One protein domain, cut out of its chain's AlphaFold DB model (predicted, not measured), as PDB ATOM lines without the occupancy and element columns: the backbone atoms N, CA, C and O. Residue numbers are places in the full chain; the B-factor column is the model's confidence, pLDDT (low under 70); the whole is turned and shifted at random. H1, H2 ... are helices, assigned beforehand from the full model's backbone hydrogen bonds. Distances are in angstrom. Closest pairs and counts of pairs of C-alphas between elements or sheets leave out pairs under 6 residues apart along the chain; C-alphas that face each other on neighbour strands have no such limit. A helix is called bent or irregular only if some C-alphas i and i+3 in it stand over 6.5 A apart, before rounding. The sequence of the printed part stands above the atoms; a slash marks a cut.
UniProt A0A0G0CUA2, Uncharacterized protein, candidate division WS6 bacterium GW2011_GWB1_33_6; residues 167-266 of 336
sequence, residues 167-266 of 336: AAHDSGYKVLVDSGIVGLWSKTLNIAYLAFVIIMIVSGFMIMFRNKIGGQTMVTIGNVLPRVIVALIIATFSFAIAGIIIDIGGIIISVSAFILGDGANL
ATOM      1  N   ALA A 167      27.362  69.874 -29.450       50.72
ATOM      2  CA  ALA A 167      26.128  70.193 -28.755       50.72
ATOM      3  C   ALA A 167      25.001  70.455 -29.757       50.72
ATOM      4  O   ALA A 167      24.783  71.584 -30.179       50.72
ATOM      5  N   ALA A 168      24.284  69.392 -30.121       42.94
ATOM      6  CA  ALA A 168      22.836  69.423 -30.331       42.94
ATOM      7  C   ALA A 168      22.325  67.996 -30.585       42.94
ATOM      8  O   ALA A 168      22.136  67.569 -31.716       42.94
ATOM      9  N   HIS A 169      22.077  67.278 -29.489       46.88
ATOM     10  CA  HIS A 169      20.934  66.369 -29.381       46.88
ATOM     11  C   HIS A 169      20.832  65.171 -30.351       46.88
ATOM     12  O   HIS A 169      19.718  64.709 -30.600       46.88
ATOM     13  N   ASP A 170      21.943  64.616 -30.847       57.78
ATOM     14  CA  ASP A 170      21.903  63.374 -31.632       57.78
ATOM     15  C   ASP A 170      23.003  62.371 -31.250       57.78
ATOM     16  O   ASP A 170      24.030  62.750 -30.690       57.78
ATOM     17  N   SER A 171      22.774  61.078 -31.510       75.81
ATOM     18  CA  SER A 171      23.727  60.025 -31.128       75.81
ATOM     19  C   SER A 171      25.010  60.089 -31.959       75.81
ATOM     20  O   SER A 171      24.979  60.344 -33.163       75.81
ATOM     21  N   GLY A 172      26.154  59.777 -31.354       72.88
ATOM     22  CA  GLY A 172      27.475  59.845 -31.978       72.88
ATOM     23  C   GLY A 172      27.587  58.982 -33.234       72.88
ATOM     24  O   GLY A 172      28.279  59.343 -34.183       72.88
ATOM     25  N   TYR A 173      26.833  57.881 -33.310       79.25
ATOM     26  CA  TYR A 173      26.689  57.100 -34.542       79.25
ATOM     27  C   TYR A 173      26.042  57.904 -35.682       79.25
ATOM     28  O   TYR A 173      26.535  57.865 -36.809       79.25
ATOM     29  N   LYS A 174      24.955  58.639 -35.411       77.88
ATOM     30  CA  LYS A 174      24.281  59.474 -36.416       77.88
ATOM     31  C   LYS A 174      25.153  60.640 -36.856       77.88
ATOM     32  O   LYS A 174      25.277  60.858 -38.053       77.88
ATOM     33  N   VAL A 175      25.867  61.273 -35.923       74.94
ATOM     34  CA  VAL A 175      26.856  62.320 -36.234       74.94
ATOM     35  C   VAL A 175      27.893  61.819 -37.244       74.94
ATOM     36  O   VAL A 175      28.202  62.500 -38.220       74.94
ATOM     37  N   LEU A 176      28.405  60.598 -37.061       76.50
ATOM     38  CA  LEU A 176      29.347  60.004 -38.009       76.50
ATOM     39  C   LEU A 176      28.699  59.719 -39.370       76.50
ATOM     40  O   LEU A 176      29.322  59.970 -40.401       76.50
ATOM     41  N   VAL A 177      27.460  59.227 -39.408       77.44
ATOM     42  CA  VAL A 177      26.742  58.990 -40.672       77.44
ATOM     43  C   VAL A 177      26.505  60.299 -41.429       77.44
ATOM     44  O   VAL A 177      26.807  60.384 -42.622       77.44
ATOM     45  N   ASP A 178      26.049  61.332 -40.727       70.38
ATOM     46  CA  ASP A 178      25.700  62.628 -41.304       70.38
ATOM     47  C   ASP A 178      26.926  63.445 -41.724       70.38
ATOM     48  O   ASP A 178      26.848  64.225 -42.673       70.38
ATOM     49  N   SER A 179      28.084  63.209 -41.097       70.06
ATOM     50  CA  SER A 179      29.366  63.808 -41.500       70.06
ATOM     51  C   SER A 179      29.885  63.327 -42.865       70.06
ATOM     52  O   SER A 179      30.885  63.844 -43.364       70.06
ATOM     53  N   GLY A 180      29.259  62.309 -43.468       73.19
ATOM     54  CA  GLY A 180      29.691  61.736 -44.746       73.19
ATOM     55  C   GLY A 180      30.937  60.842 -44.655       73.19
ATOM     56  O   GLY A 180      31.371  60.279 -45.664       73.19
ATOM     57  N   ILE A 181      31.492  60.623 -43.454       82.25
ATOM     58  CA  ILE A 181      32.717  59.830 -43.241       82.25
ATOM     59  C   ILE A 181      32.547  58.342 -43.604       82.25
ATOM     60  O   ILE A 181      33.535  57.640 -43.828       82.25
ATOM     61  N   VAL A 182      31.303  57.854 -43.713       85.06
ATOM     62  CA  VAL A 182      30.968  56.455 -44.047       85.06
ATOM     63  C   VAL A 182      31.662  56.010 -45.335       85.06
ATOM     64  O   VAL A 182      32.225  54.917 -45.388       85.06
ATOM     65  N   GLY A 183      31.694  56.875 -46.354       84.19
ATOM     66  CA  GLY A 183      32.341  56.566 -47.629       84.19
ATOM     67  C   GLY A 183      33.853  56.357 -47.502       84.19
ATOM     68  O   GLY A 183      34.414  55.480 -48.161       84.19
ATOM     69  N   LEU A 184      34.518  57.124 -46.634       85.19
ATOM     70  CA  LEU A 184      35.945  56.967 -46.352       85.19
ATOM     71  C   LEU A 184      36.204  55.708 -45.518       85.19
ATOM     72  O   LEU A 184      37.085  54.920 -45.851       85.19
ATOM     73  N   TRP A 185      35.394  55.478 -44.483       88.62
ATOM     74  CA  TRP A 185      35.484  54.298 -43.625       88.62
ATOM     75  C   TRP A 185      35.356  52.991 -44.417       88.62
ATOM     76  O   TRP A 185      36.201  52.105 -44.271       88.62
ATOM     77  N   SER A 186      34.369  52.880 -45.314       88.06
ATOM     78  CA  SER A 186      34.202  51.680 -46.143       88.06
ATOM     79  C   SER A 186      35.399  51.442 -47.069       88.06
ATOM     80  O   SER A 186      35.824  50.299 -47.240       88.06
ATOM     81  N   LYS A 187      35.998  52.501 -47.634       90.50
ATOM     82  CA  LYS A 187      37.226  52.378 -48.439       90.50
ATOM     83  C   LYS A 187      38.400  51.889 -47.595       90.50
ATOM     84  O   LYS A 187      39.091  50.960 -48.007       90.50
ATOM     85  N   THR A 188      38.588  52.453 -46.405       90.06
ATOM     86  CA  THR A 188      39.637  52.030 -45.469       90.06
ATOM     87  C   THR A 188      39.459  50.573 -45.040       90.06
ATOM     88  O   THR A 188      40.435  49.826 -45.019       90.06
ATOM     89  N   LEU A 189      38.225  50.125 -44.778       91.88
ATOM     90  CA  LEU A 189      37.942  48.720 -44.476       91.88
ATOM     91  C   LEU A 189      38.256  47.787 -45.642       91.88
ATOM     92  O   LEU A 189      38.834  46.728 -45.425       91.88
ATOM     93  N   ASN A 190      37.945  48.182 -46.875       92.56
ATOM     94  CA  ASN A 190      38.298  47.386 -48.050       92.56
ATOM     95  C   ASN A 190      39.821  47.233 -48.197       92.56
ATOM     96  O   ASN A 190      40.303  46.138 -48.491       92.56
ATOM     97  N   ILE A 191      40.588  48.298 -47.924       93.31
ATOM     98  CA  ILE A 191      42.057  48.227 -47.845       93.31
ATOM     99  C   ILE A 191      42.497  47.288 -46.711       93.31
ATOM    100  O   ILE A 191      43.391  46.464 -46.907       93.31
ATOM    101  N   ALA A 192      41.865  47.369 -45.539       91.06
ATOM    102  CA  ALA A 192      42.184  46.499 -44.413       91.06
ATOM    103  C   ALA A 192      41.899  45.022 -44.736       91.06
ATOM    104  O   ALA A 192      42.724  44.164 -44.430       91.06
ATOM    105  N   TYR A 193      40.792  44.709 -45.417       92.00
ATOM    106  CA  TYR A 193      40.485  43.350 -45.873       92.00
ATOM    107  C   TYR A 193      41.532  42.813 -46.846       92.00
ATOM    108  O   TYR A 193      41.948  41.664 -46.708       92.00
ATOM    109  N   LEU A 194      42.029  43.643 -47.766       92.88
ATOM    110  CA  LEU A 194      43.144  43.263 -48.633       92.88
ATOM    111  C   LEU A 194      44.403  42.928 -47.815       92.88
ATOM    112  O   LEU A 194      45.049  41.908 -48.062       92.88
ATOM    113  N   ALA A 195      44.727  43.737 -46.804       90.88
ATOM    114  CA  ALA A 195      45.853  43.472 -45.911       90.88
ATOM    115  C   ALA A 195      45.665  42.175 -45.100       90.88
ATOM    116  O   ALA A 195      46.606  41.390 -44.978       90.88
ATOM    117  N   PHE A 196      44.454  41.897 -44.604       90.44
ATOM    118  CA  PHE A 196      44.144  40.641 -43.912       90.44
ATOM    119  C   PHE A 196      44.337  39.421 -44.817       90.44
ATOM    120  O   PHE A 196      44.910  38.427 -44.373       90.44
ATOM    121  N   VAL A 197      43.931  39.503 -46.088       92.69
ATOM    122  CA  VAL A 197      44.176  38.435 -47.071       92.69
ATOM    123  C   VAL A 197      45.677  38.195 -47.245       92.69
ATOM    124  O   VAL A 197      46.120  37.049 -47.183       92.69
ATOM    125  N   ILE A 198      46.483  39.252 -47.383       93.00
ATOM    126  CA  ILE A 198      47.944  39.129 -47.508       93.00
ATOM    127  C   ILE A 198      48.551  38.480 -46.256       93.00
ATOM    128  O   ILE A 198      49.341  37.545 -46.376       93.00
ATOM    129  N   ILE A 199      48.160  38.920 -45.057       88.94
ATOM    130  CA  ILE A 199      48.647  38.349 -43.791       88.94
ATOM    131  C   ILE A 199      48.273  36.867 -43.682       88.94
ATOM    132  O   ILE A 199      49.099  36.062 -43.249       88.94
ATOM    133  N   MET A 200      47.066  36.482 -44.104       88.50
ATOM    134  CA  MET A 200      46.627  35.085 -44.130       88.50
ATOM    135  C   MET A 200      47.453  34.241 -45.105       88.50
ATOM    136  O   MET A 200      47.867  33.139 -44.751       88.50
ATOM    137  N   ILE A 201      47.761  34.770 -46.294       91.00
ATOM    138  CA  ILE A 201      48.620  34.102 -47.282       91.00
ATOM    139  C   ILE A 201      50.037  33.917 -46.725       91.00
ATOM    140  O   ILE A 201      50.556  32.800 -46.713       91.00
ATOM    141  N   VAL A 202      50.656  34.988 -46.215       88.56
ATOM    142  CA  VAL A 202      52.013  34.951 -45.641       88.56
ATOM    143  C   VAL A 202      52.075  33.990 -44.458       88.56
ATOM    144  O   VAL A 202      53.000  33.186 -44.363       88.56
ATOM    145  N   SER A 203      51.067  34.016 -43.586       85.12
ATOM    146  CA  SER A 203      50.982  33.092 -42.455       85.12
ATOM    147  C   SER A 203      50.819  31.641 -42.911       85.12
ATOM    148  O   SER A 203      51.451  30.754 -42.343       85.12
ATOM    149  N   GLY A 204      50.031  31.391 -43.963       85.44
ATOM    150  CA  GLY A 204      49.885  30.068 -44.574       85.44
ATOM    151  C   GLY A 204      51.211  29.525 -45.106       85.44
ATOM    152  O   GLY A 204      51.588  28.393 -44.796       85.44
ATOM    153  N   PHE A 205      51.975  30.352 -45.822       85.38
ATOM    154  CA  PHE A 205      53.318  29.984 -46.274       85.38
ATOM    155  C   PHE A 205      54.298  29.794 -45.113       85.38
ATOM    156  O   PHE A 205      55.103  28.867 -45.141       85.38
ATOM    157  N   MET A 206      54.219  30.618 -44.066       81.56
ATOM    158  CA  MET A 206      55.070  30.488 -42.883       81.56
ATOM    159  C   MET A 206      54.851  29.155 -42.154       81.56
ATOM    160  O   MET A 206      55.814  28.529 -41.702       81.56
ATOM    161  N   ILE A 207      53.597  28.698 -42.095       83.50
ATOM    162  CA  ILE A 207      53.223  27.381 -41.575       83.50
ATOM    163  C   ILE A 207      53.752  26.273 -42.498       83.50
ATOM    164  O   ILE A 207      54.393  25.340 -42.013       83.50
ATOM    165  N   MET A 208      53.527  26.379 -43.816       82.75
ATOM    166  CA  MET A 208      53.918  25.353 -44.795       82.75
ATOM    167  C   MET A 208      55.436  25.160 -44.868       82.75
ATOM    168  O   MET A 208      55.919  24.031 -44.853       82.75
ATOM    169  N   PHE A 209      56.204  26.250 -44.888       78.56
ATOM    170  CA  PHE A 209      57.666  26.193 -44.899       78.56
ATOM    171  C   PHE A 209      58.271  25.906 -43.526       78.56
ATOM    172  O   PHE A 209      59.494  25.842 -43.406       78.56
ATOM    173  N   ARG A 210      57.435  25.746 -42.484       74.56
ATOM    174  CA  ARG A 210      57.850  25.573 -41.085       74.56
ATOM    175  C   ARG A 210      58.988  26.540 -40.723       74.56
ATOM    176  O   ARG A 210      59.930  26.172 -40.016       74.56
ATOM    177  N   ASN A 211      58.942  27.756 -41.270       64.56
ATOM    178  CA  ASN A 211      60.093  28.641 -41.250       64.56
ATOM    179  C   ASN A 211      60.175  29.269 -39.856       64.56
ATOM    180  O   ASN A 211      59.300  30.038 -39.452       64.56
ATOM    181  N   LYS A 212      61.185  28.872 -39.077       60.34
ATOM    182  CA  LYS A 212      61.401  29.388 -37.722       60.34
ATOM    183  C   LYS A 212      62.000  30.784 -37.842       60.34
ATOM    184  O   LYS A 212      63.203  30.917 -38.045       60.34
ATOM    185  N   ILE A 213      61.183  31.822 -37.686       61.75
ATOM    186  CA  ILE A 213      61.696  33.173 -37.439       61.75
ATOM    187  C   ILE A 213      62.336  33.139 -36.044       61.75
ATOM    188  O   ILE A 213      61.650  33.209 -35.035       61.75
ATOM    189  N   GLY A 214      63.648  32.897 -35.998       57.44
ATOM    190  CA  GLY A 214      64.475  32.988 -34.794       57.44
ATOM    191  C   GLY A 214      64.098  32.035 -33.656       57.44
ATOM    192  O   GLY A 214      63.485  32.453 -32.686       57.44
ATOM    193  N   GLY A 215      64.525  30.770 -33.736       60.06
ATOM    194  CA  GLY A 215      64.867  29.914 -32.583       60.06
ATOM    195  C   GLY A 215      63.795  29.501 -31.555       60.06
ATOM    196  O   GLY A 215      63.914  28.400 -31.023       60.06
ATOM    197  N   GLN A 216      62.760  30.298 -31.267       55.41
ATOM    198  CA  GLN A 216      61.884  30.095 -30.102       55.41
ATOM    199  C   GLN A 216      60.380  30.300 -30.348       55.41
ATOM    200  O   GLN A 216      59.588  30.013 -29.456       55.41
ATOM    201  N   THR A 217      59.937  30.677 -31.549       61.62
ATOM    202  CA  THR A 217      58.498  30.771 -31.858       61.62
ATOM    203  C   THR A 217      58.172  30.124 -33.200       61.62
ATOM    204  O   THR A 217      58.383  30.675 -34.278       61.62
ATOM    205  N   MET A 218      57.640  28.900 -33.147       65.25
ATOM    206  CA  MET A 218      56.985  28.302 -34.308       65.25
ATOM    207  C   MET A 218      55.636  28.994 -34.492       65.25
ATOM    208  O   MET A 218      54.821  29.016 -33.571       65.25
ATOM    209  N   VAL A 219      55.393  29.554 -35.674       68.50
ATOM    210  CA  VAL A 219      54.074  30.090 -36.005       68.50
ATOM    211  C   VAL A 219      53.129  28.919 -36.245       68.50
ATOM    212  O   VAL A 219      53.283  28.157 -37.195       68.50
ATOM    213  N   THR A 220      52.188  28.736 -35.320       77.00
ATOM    214  CA  THR A 220      51.173  27.680 -35.355       77.00
ATOM    215  C   THR A 220      49.820  28.253 -35.773       77.00
ATOM    216  O   THR A 220      49.503  29.406 -35.460       77.00
ATOM    217  N   ILE A 221      48.982  27.429 -36.424       77.38
ATOM    218  CA  ILE A 221      47.576  27.771 -36.729       77.38
ATOM    219  C   ILE A 221      46.868  28.306 -35.477       77.38
ATOM    220  O   ILE A 221      46.145  29.298 -35.552       77.38
ATOM    221  N   GLY A 222      47.122  27.674 -34.326       79.44
ATOM    222  CA  GLY A 222      46.458  27.987 -33.064       79.44
ATOM    223  C   GLY A 222      46.699  29.405 -32.546       79.44
ATOM    224  O   GLY A 222      45.880  29.897 -31.783       79.44
ATOM    225  N   ASN A 223      47.769  30.088 -32.965       82.12
ATOM    226  CA  ASN A 223      48.035  31.465 -32.538       82.12
ATOM    227  C   ASN A 223      47.668  32.508 -33.604       82.12
ATOM    228  O   ASN A 223      47.253  33.613 -33.262       82.12
ATOM    229  N   VAL A 224      47.814  32.182 -34.891       84.94
ATOM    230  CA  VAL A 224      47.532  33.135 -35.978       84.94
ATOM    231  C   VAL A 224      46.036  33.287 -36.211       84.94
ATOM    232  O   VAL A 224      45.537  34.409 -36.271       84.94
ATOM    233  N   LEU A 225      45.316  32.167 -36.320       87.25
ATOM    234  CA  LEU A 225      43.906  32.176 -36.703       87.25
ATOM    235  C   LEU A 225      43.041  32.989 -35.720       87.25
ATOM    236  O   LEU A 225      42.302  33.862 -36.181       87.25
ATOM    237  N   PRO A 226      43.153  32.810 -34.384       88.12
ATOM    238  CA  PRO A 226      42.307  33.554 -33.452       88.12
ATOM    239  C   PRO A 226      42.576  35.060 -33.486       88.12
ATOM    240  O   PRO A 226      41.646  35.857 -33.409       88.12
ATOM    241  N   ARG A 227      43.840  35.468 -33.655       88.25
ATOM    242  CA  ARG A 227      44.219  36.888 -33.699       88.25
ATOM    243  C   ARG A 227      43.645  37.595 -34.922       88.25
ATOM    244  O   ARG A 227      43.162  38.716 -34.792       88.25
ATOM    245  N   VAL A 228      43.663  36.942 -36.085       89.31
ATOM    246  CA  VAL A 228      43.082  37.503 -37.314       89.31
ATOM    247  C   VAL A 228      41.567  37.662 -37.176       89.31
ATOM    248  O   VAL A 228      41.033  38.705 -37.542       89.31
ATOM    249  N   ILE A 229      40.880  36.679 -36.585       91.12
ATOM    250  CA  ILE A 229      39.427  36.746 -36.357       91.12
ATOM    251  C   ILE A 229      39.070  37.904 -35.416       91.12
ATOM    252  O   ILE A 229      38.177  38.690 -35.723       91.12
ATOM    253  N   VAL A 230      39.788  38.052 -34.298       92.19
ATOM    254  CA  VAL A 230      39.558  39.159 -33.352       92.19
ATOM    255  C   VAL A 230      39.796  40.514 -34.021       92.19
ATOM    256  O   VAL A 230      38.991  41.431 -33.854       92.19
ATOM    257  N   ALA A 231      40.854  40.639 -34.825       91.00
ATOM    258  CA  ALA A 231      41.143  41.867 -35.559       91.00
ATOM    259  C   ALA A 231      40.042  42.218 -36.576       91.00
ATOM    260  O   ALA A 231      39.673  43.386 -36.692       91.00
ATOM    261  N   LEU A 232      39.477  41.220 -37.265       90.12
ATOM    262  CA  LEU A 232      38.369  41.417 -38.202       90.12
ATOM    263  C   LEU A 232      37.122  41.954 -37.485       90.12
ATOM    264  O   LEU A 232      36.528  42.929 -37.935       90.12
ATOM    265  N   ILE A 233      36.765  41.358 -36.343       92.50
ATOM    266  CA  ILE A 233      35.606  41.775 -35.540       92.50
ATOM    267  C   ILE A 233      35.770  43.229 -35.071       92.50
ATOM    268  O   ILE A 233      34.859  44.044 -35.227       92.50
ATOM    269  N   ILE A 234      36.947  43.586 -34.547       92.31
ATOM    270  CA  ILE A 234      37.225  44.961 -34.110       92.31
ATOM    271  C   ILE A 234      37.147  45.929 -35.294       92.31
ATOM    272  O   ILE A 234      36.557  47.001 -35.172       92.31
ATOM    273  N   ALA A 235      37.688  45.550 -36.456       90.62
ATOM    274  CA  ALA A 235      37.616  46.376 -37.654       90.62
ATOM    275  C   ALA A 235      36.159  46.623 -38.086       90.62
ATOM    276  O   ALA A 235      35.792  47.773 -38.335       90.62
ATOM    277  N   THR A 236      35.302  45.594 -38.095       89.50
ATOM    278  CA  THR A 236      33.884  45.750 -38.464       89.50
ATOM    279  C   THR A 236      33.114  46.649 -37.504       89.50
ATOM    280  O   THR A 236      32.304  47.462 -37.941       89.50
ATOM    281  N   PHE A 237      33.396  46.552 -36.202       91.12
ATOM    282  CA  PHE A 237      32.715  47.350 -35.182       91.12
ATOM    283  C   PHE A 237      33.388  48.699 -34.900       91.12
ATOM    284  O   PHE A 237      32.868  49.480 -34.106       91.12
ATOM    285  N   SER A 238      34.495  49.021 -35.576       89.75
ATOM    286  CA  SER A 238      35.255  50.264 -35.372       89.75
ATOM    287  C   SER A 238      34.394  51.526 -35.466       89.75
ATOM    288  O   SER A 238      34.543  52.432 -34.649       89.75
ATOM    289  N   PHE A 239      33.449  51.563 -36.410       88.88
ATOM    290  CA  PHE A 239      32.549  52.701 -36.601       88.88
ATOM    291  C   PHE A 239      31.571  52.879 -35.431       88.88
ATOM    292  O   PHE A 239      31.323  53.997 -34.990       88.88
ATOM    293  N   ALA A 240      31.051  51.777 -34.883       88.00
ATOM    294  CA  ALA A 240      30.168  51.816 -33.720       88.00
ATOM    295  C   ALA A 240      30.926  52.247 -32.455       88.00
ATOM    296  O   ALA A 240      30.431  53.064 -31.683       88.00
ATOM    297  N   ILE A 241      32.154  51.746 -32.280       88.31
ATOM    298  CA  ILE A 241      33.028  52.128 -31.165       88.31
ATOM    299  C   ILE A 241      33.363  53.626 -31.234       88.31
ATOM    300  O   ILE A 241      33.307  54.308 -30.215       88.31
ATOM    301  N   ALA A 242      33.647  54.160 -32.426       85.56
ATOM    302  CA  ALA A 242      33.887  55.591 -32.618       85.56
ATOM    303  C   ALA A 242      32.665  56.449 -32.246       85.56
ATOM    304  O   ALA A 242      32.826  57.486 -31.607       85.56
ATOM    305  N   GLY A 243      31.451  55.996 -32.580       81.94
ATOM    306  CA  GLY A 243      30.213  56.664 -32.167       81.94
ATOM    307  C   GLY A 243      30.085  56.760 -30.643       81.94
ATOM    308  O   GLY A 243      29.853  57.846 -30.122       81.94
ATOM    309  N   ILE A 244      30.352  55.660 -29.929       84.69
ATOM    310  CA  ILE A 244      30.334  55.626 -28.454       84.69
ATOM    311  C   ILE A 244      31.375  56.585 -27.854       84.69
ATOM    312  O   ILE A 244      31.110  57.242 -26.850       84.69
ATOM    313  N   ILE A 245      32.563  56.692 -28.457       82.88
ATOM    314  CA  ILE A 245      33.605  57.625 -27.994       82.88
ATOM    315  C   ILE A 245      33.131  59.079 -28.113       82.88
ATOM    316  O   ILE A 245      33.372  59.877 -27.206       82.88
ATOM    317  N   ILE A 246      32.438  59.422 -29.202       80.06
ATOM    318  CA  ILE A 246      31.867  60.761 -29.400       80.06
ATOM    319  C   ILE A 246      30.781  61.042 -28.359       80.06
ATOM    320  O   ILE A 246      30.796  62.118 -27.762       80.06
ATOM    321  N   ASP A 247      29.906  60.070 -28.085       77.81
ATOM    322  CA  ASP A 247      28.866  60.188 -27.055       77.81
ATOM    323  C   ASP A 247      29.470  60.479 -25.671       77.81
ATOM    324  O   ASP A 247      29.040  61.401 -24.975       77.81
ATOM    325  N   ILE A 248      30.526  59.752 -25.287       78.19
ATOM    326  CA  ILE A 248      31.245  59.976 -24.021       78.19
ATOM    327  C   ILE A 248      31.901  61.363 -23.998       78.19
ATOM    328  O   ILE A 248      31.840  62.056 -22.983       78.19
ATOM    329  N   GLY A 249      32.501  61.795 -25.111       73.94
ATOM    330  CA  GLY A 249      33.084  63.132 -25.240       73.94
ATOM    331  C   GLY A 249      32.051  64.245 -25.042       73.94
ATOM    332  O   GLY A 249      32.316  65.198 -24.311       73.94
ATOM    333  N   GLY A 250      30.855  64.088 -25.615       71.00
ATOM    334  CA  GLY A 250      29.738  65.015 -25.419       71.00
ATOM    335  C   GLY A 250      29.310  65.125 -23.954       71.00
ATOM    336  O   GLY A 250      29.114  66.232 -23.460       71.00
ATOM    337  N   ILE A 251      29.250  64.000 -23.230       73.25
ATOM    338  CA  ILE A 251      28.935  63.980 -21.789       73.25
ATOM    339  C   ILE A 251      30.015  64.702 -20.973       73.25
ATOM    340  O   ILE A 251      29.703  65.473 -20.072       73.25
ATOM    341  N   ILE A 252      31.296  64.484 -21.277       71.06
ATOM    342  CA  ILE A 252      32.392  65.148 -20.554       71.06
ATOM    343  C   ILE A 252      32.337  66.664 -20.766       71.06
ATOM    344  O   ILE A 252      32.535  67.427 -19.817       71.06
ATOM    345  N   ILE A 253      32.045  67.108 -21.989       65.69
ATOM    346  CA  ILE A 253      31.921  68.531 -22.312       65.69
ATOM    347  C   ILE A 253      30.693  69.134 -21.635       65.69
ATOM    348  O   ILE A 253      30.816  70.205 -21.050       65.69
ATOM    349  N   SER A 254      29.541  68.456 -21.647       61.59
ATOM    350  CA  SER A 254      28.331  68.963 -20.989       61.59
ATOM    351  C   SER A 254      28.504  69.070 -19.474       61.59
ATOM    352  O   SER A 254      28.102  70.068 -18.883       61.59
ATOM    353  N   VAL A 255      29.185  68.104 -18.850       67.69
ATOM    354  CA  VAL A 255      29.550  68.156 -17.427       67.69
ATOM    355  C   VAL A 255      30.551  69.280 -17.154       67.69
ATOM    356  O   VAL A 255      30.391  70.018 -16.187       67.69
ATOM    357  N   SER A 256      31.559  69.460 -18.009       62.97
ATOM    358  CA  SER A 256      32.546  70.540 -17.852       62.97
ATOM    359  C   SER A 256      31.907  71.921 -18.014       62.97
ATOM    360  O   SER A 256      32.212  72.825 -17.243       62.97
ATOM    361  N   ALA A 257      30.992  72.074 -18.974       60.66
ATOM    362  CA  ALA A 257      30.228  73.298 -19.190       60.66
ATOM    363  C   ALA A 257      29.295  73.595 -18.008       60.66
ATOM    364  O   ALA A 257      29.269  74.725 -17.540       60.66
ATOM    365  N   PHE A 258      28.613  72.579 -17.473       60.78
ATOM    366  CA  PHE A 258      27.775  72.707 -16.278       60.78
ATOM    367  C   PHE A 258      28.567  73.129 -15.028       60.78
ATOM    368  O   PHE A 258      28.055  73.853 -14.183       60.78
ATOM    369  N   ILE A 259      29.819  72.679 -14.898       64.88
ATOM    370  CA  ILE A 259      30.687  73.027 -13.762       64.88
ATOM    371  C   ILE A 259      31.306  74.427 -13.920       64.88
ATOM    372  O   ILE A 259      31.542  75.101 -12.920       64.88
ATOM    373  N   LEU A 260      31.602  74.857 -15.153       64.75
ATOM    374  CA  LEU A 260      32.317  76.109 -15.439       64.75
ATOM    375  C   LEU A 260      31.405  77.295 -15.791       64.75
ATOM    376  O   LEU A 260      31.882  78.428 -15.774       64.75
ATOM    377  N   GLY A 261      30.130  77.065 -16.104       48.44
ATOM    378  CA  GLY A 261      29.170  78.106 -16.458       48.44
ATOM    379  C   GLY A 261      27.824  77.878 -15.782       48.44
ATOM    380  O   GLY A 261      27.205  76.830 -15.952       48.44
ATOM    381  N   ASP A 262      27.369  78.885 -15.040       49.53
ATOM    382  CA  ASP A 262      25.990  79.006 -14.573       49.53
ATOM    383  C   ASP A 262      25.031  78.861 -15.762       49.53
ATOM    384  O   ASP A 262      24.989  79.731 -16.627       49.53
ATOM    385  N   GLY A 263      24.355  77.710 -15.858       41.09
ATOM    386  CA  GLY A 263      23.137  77.483 -16.647       41.09
ATOM    387  C   GLY A 263      23.120  77.919 -18.118       41.09
ATOM    388  O   GLY A 263      22.038  78.023 -18.692       41.09
ATOM    389  N   ALA A 264      24.265  78.197 -18.740       36.47
ATOM    390  CA  ALA A 264      24.299  78.884 -20.020       36.47
ATOM    391  C   ALA A 264      23.873  77.940 -21.148       36.47
ATOM    392  O   ALA A 264      24.648  77.124 -21.650       36.47
ATOM    393  N   ASN A 265      22.609  78.087 -21.541       40.75
ATOM    394  CA  ASN A 265      22.074  77.684 -22.829       40.75
ATOM    395  C   ASN A 265      23.072  78.065 -23.932       40.75
ATOM    396  O   ASN A 265      23.115  79.207 -24.385       40.75
ATOM    397  N   LEU A 266      23.852  77.087 -24.396       43.88
ATOM    398  CA  LEU A 266      24.601  77.166 -25.647       43.88
ATOM    399  C   LEU A 266      23.593  77.040 -26.797       43.88
ATOM    400  O   LEU A 266      23.524  76.041 -27.510       43.88
TER     401      LEU A 266
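What this domain is: This is residues 167 to 266 of the 336 residues of an uncharacterized protein of candidate division WS6 bacterium GW2011_GWB1_33_6 (UniProt A0A0G0CUA2). A long, bent helix, H3, makes the length of a thin, curved model: its first arm, H3a, lies side by side with H2 as a helical hairpin, and its second arm, H3b, runs on past the beginning of H2, with the short helix H1 packed on its first part. The long link between H2 and H3 closes the hairpin at one end, where residues 212 to 217 stick out, and residues 258 to 264 stick out at the other end. The printed part has 100 residues with three named helices, in the order H1, H2, H3 along the chain, and no named strand; the class is all helix. The whole is extended, with a radius of gyration of the C-alphas of 21.4 A, and spans 68 by 30 by 17 A.

Where its parts are: H3, residues 221 to 260, was assigned as one helix by its hydrogen bonds, but it is bent: C-alphas 236 and 239 are 7.3 A apart. Its arm H3a, residues 221 to 236, begins with C-alpha 221 at (47.576, 27.771, -36.729) and is 22.7 A long from first to last C-alpha. Its arm H3b, residues 239 to 260, is 31.6 A long and ends with C-alpha 260 at (32.317, 76.109, -15.439); residues 237 and 238 belong to neither arm. H2, residues 182 to 208, is 38.7 A long and begins with C-alpha 182 at (30.968, 56.455, -44.047). H1, residues 172 to 178, measures 9.9 A.

How they stand to each other: H3a and H3b stand at a steep tilt of 55 degrees. H3a and H2 touch and form a helical hairpin, at a shallow tilt of 3 degrees, opposite ways; their closest C-alphas are those of Leu 189 and Ala 235, 7.2 A apart. H3b and H2 are close but not clearly touching, with the C-alphas of Trp 185 and Phe 239 closest at 7.8 A. H3b touches H1 with residues 239 to 247 alone, at a steep tilt of 66 degrees, opposite ways; the closest C-alphas are those of Gly 172 and Gly 243, 4.2 A apart. H1 and H2 are close but not clearly touching, with the C-alphas of Leu 176 and Val 182 closest at 7.2 A; their lines are only just about perpendicular, at 71 degrees. H1 and H3a are apart. In H1, H2 and H3b every O i to N i+4 pair is within hydrogen-bond range; in H3a 10 of 12 are.

The domain as a whole: The C-alphas farthest apart, those of Phe 209 and Asp 262, are 68.6 A from each other, while those of Ala 167 and Leu 266, the first and last printed, are 7.8 A apart. The printed part has no cut. The link from H1 to H2 is tight, with 3 residues; that from H2 to H3 is long, with 12. The mean pLDDT of the printed part is 76.9, and residues 167 to 170, 211 to 219 and 253 to 266 are under 70.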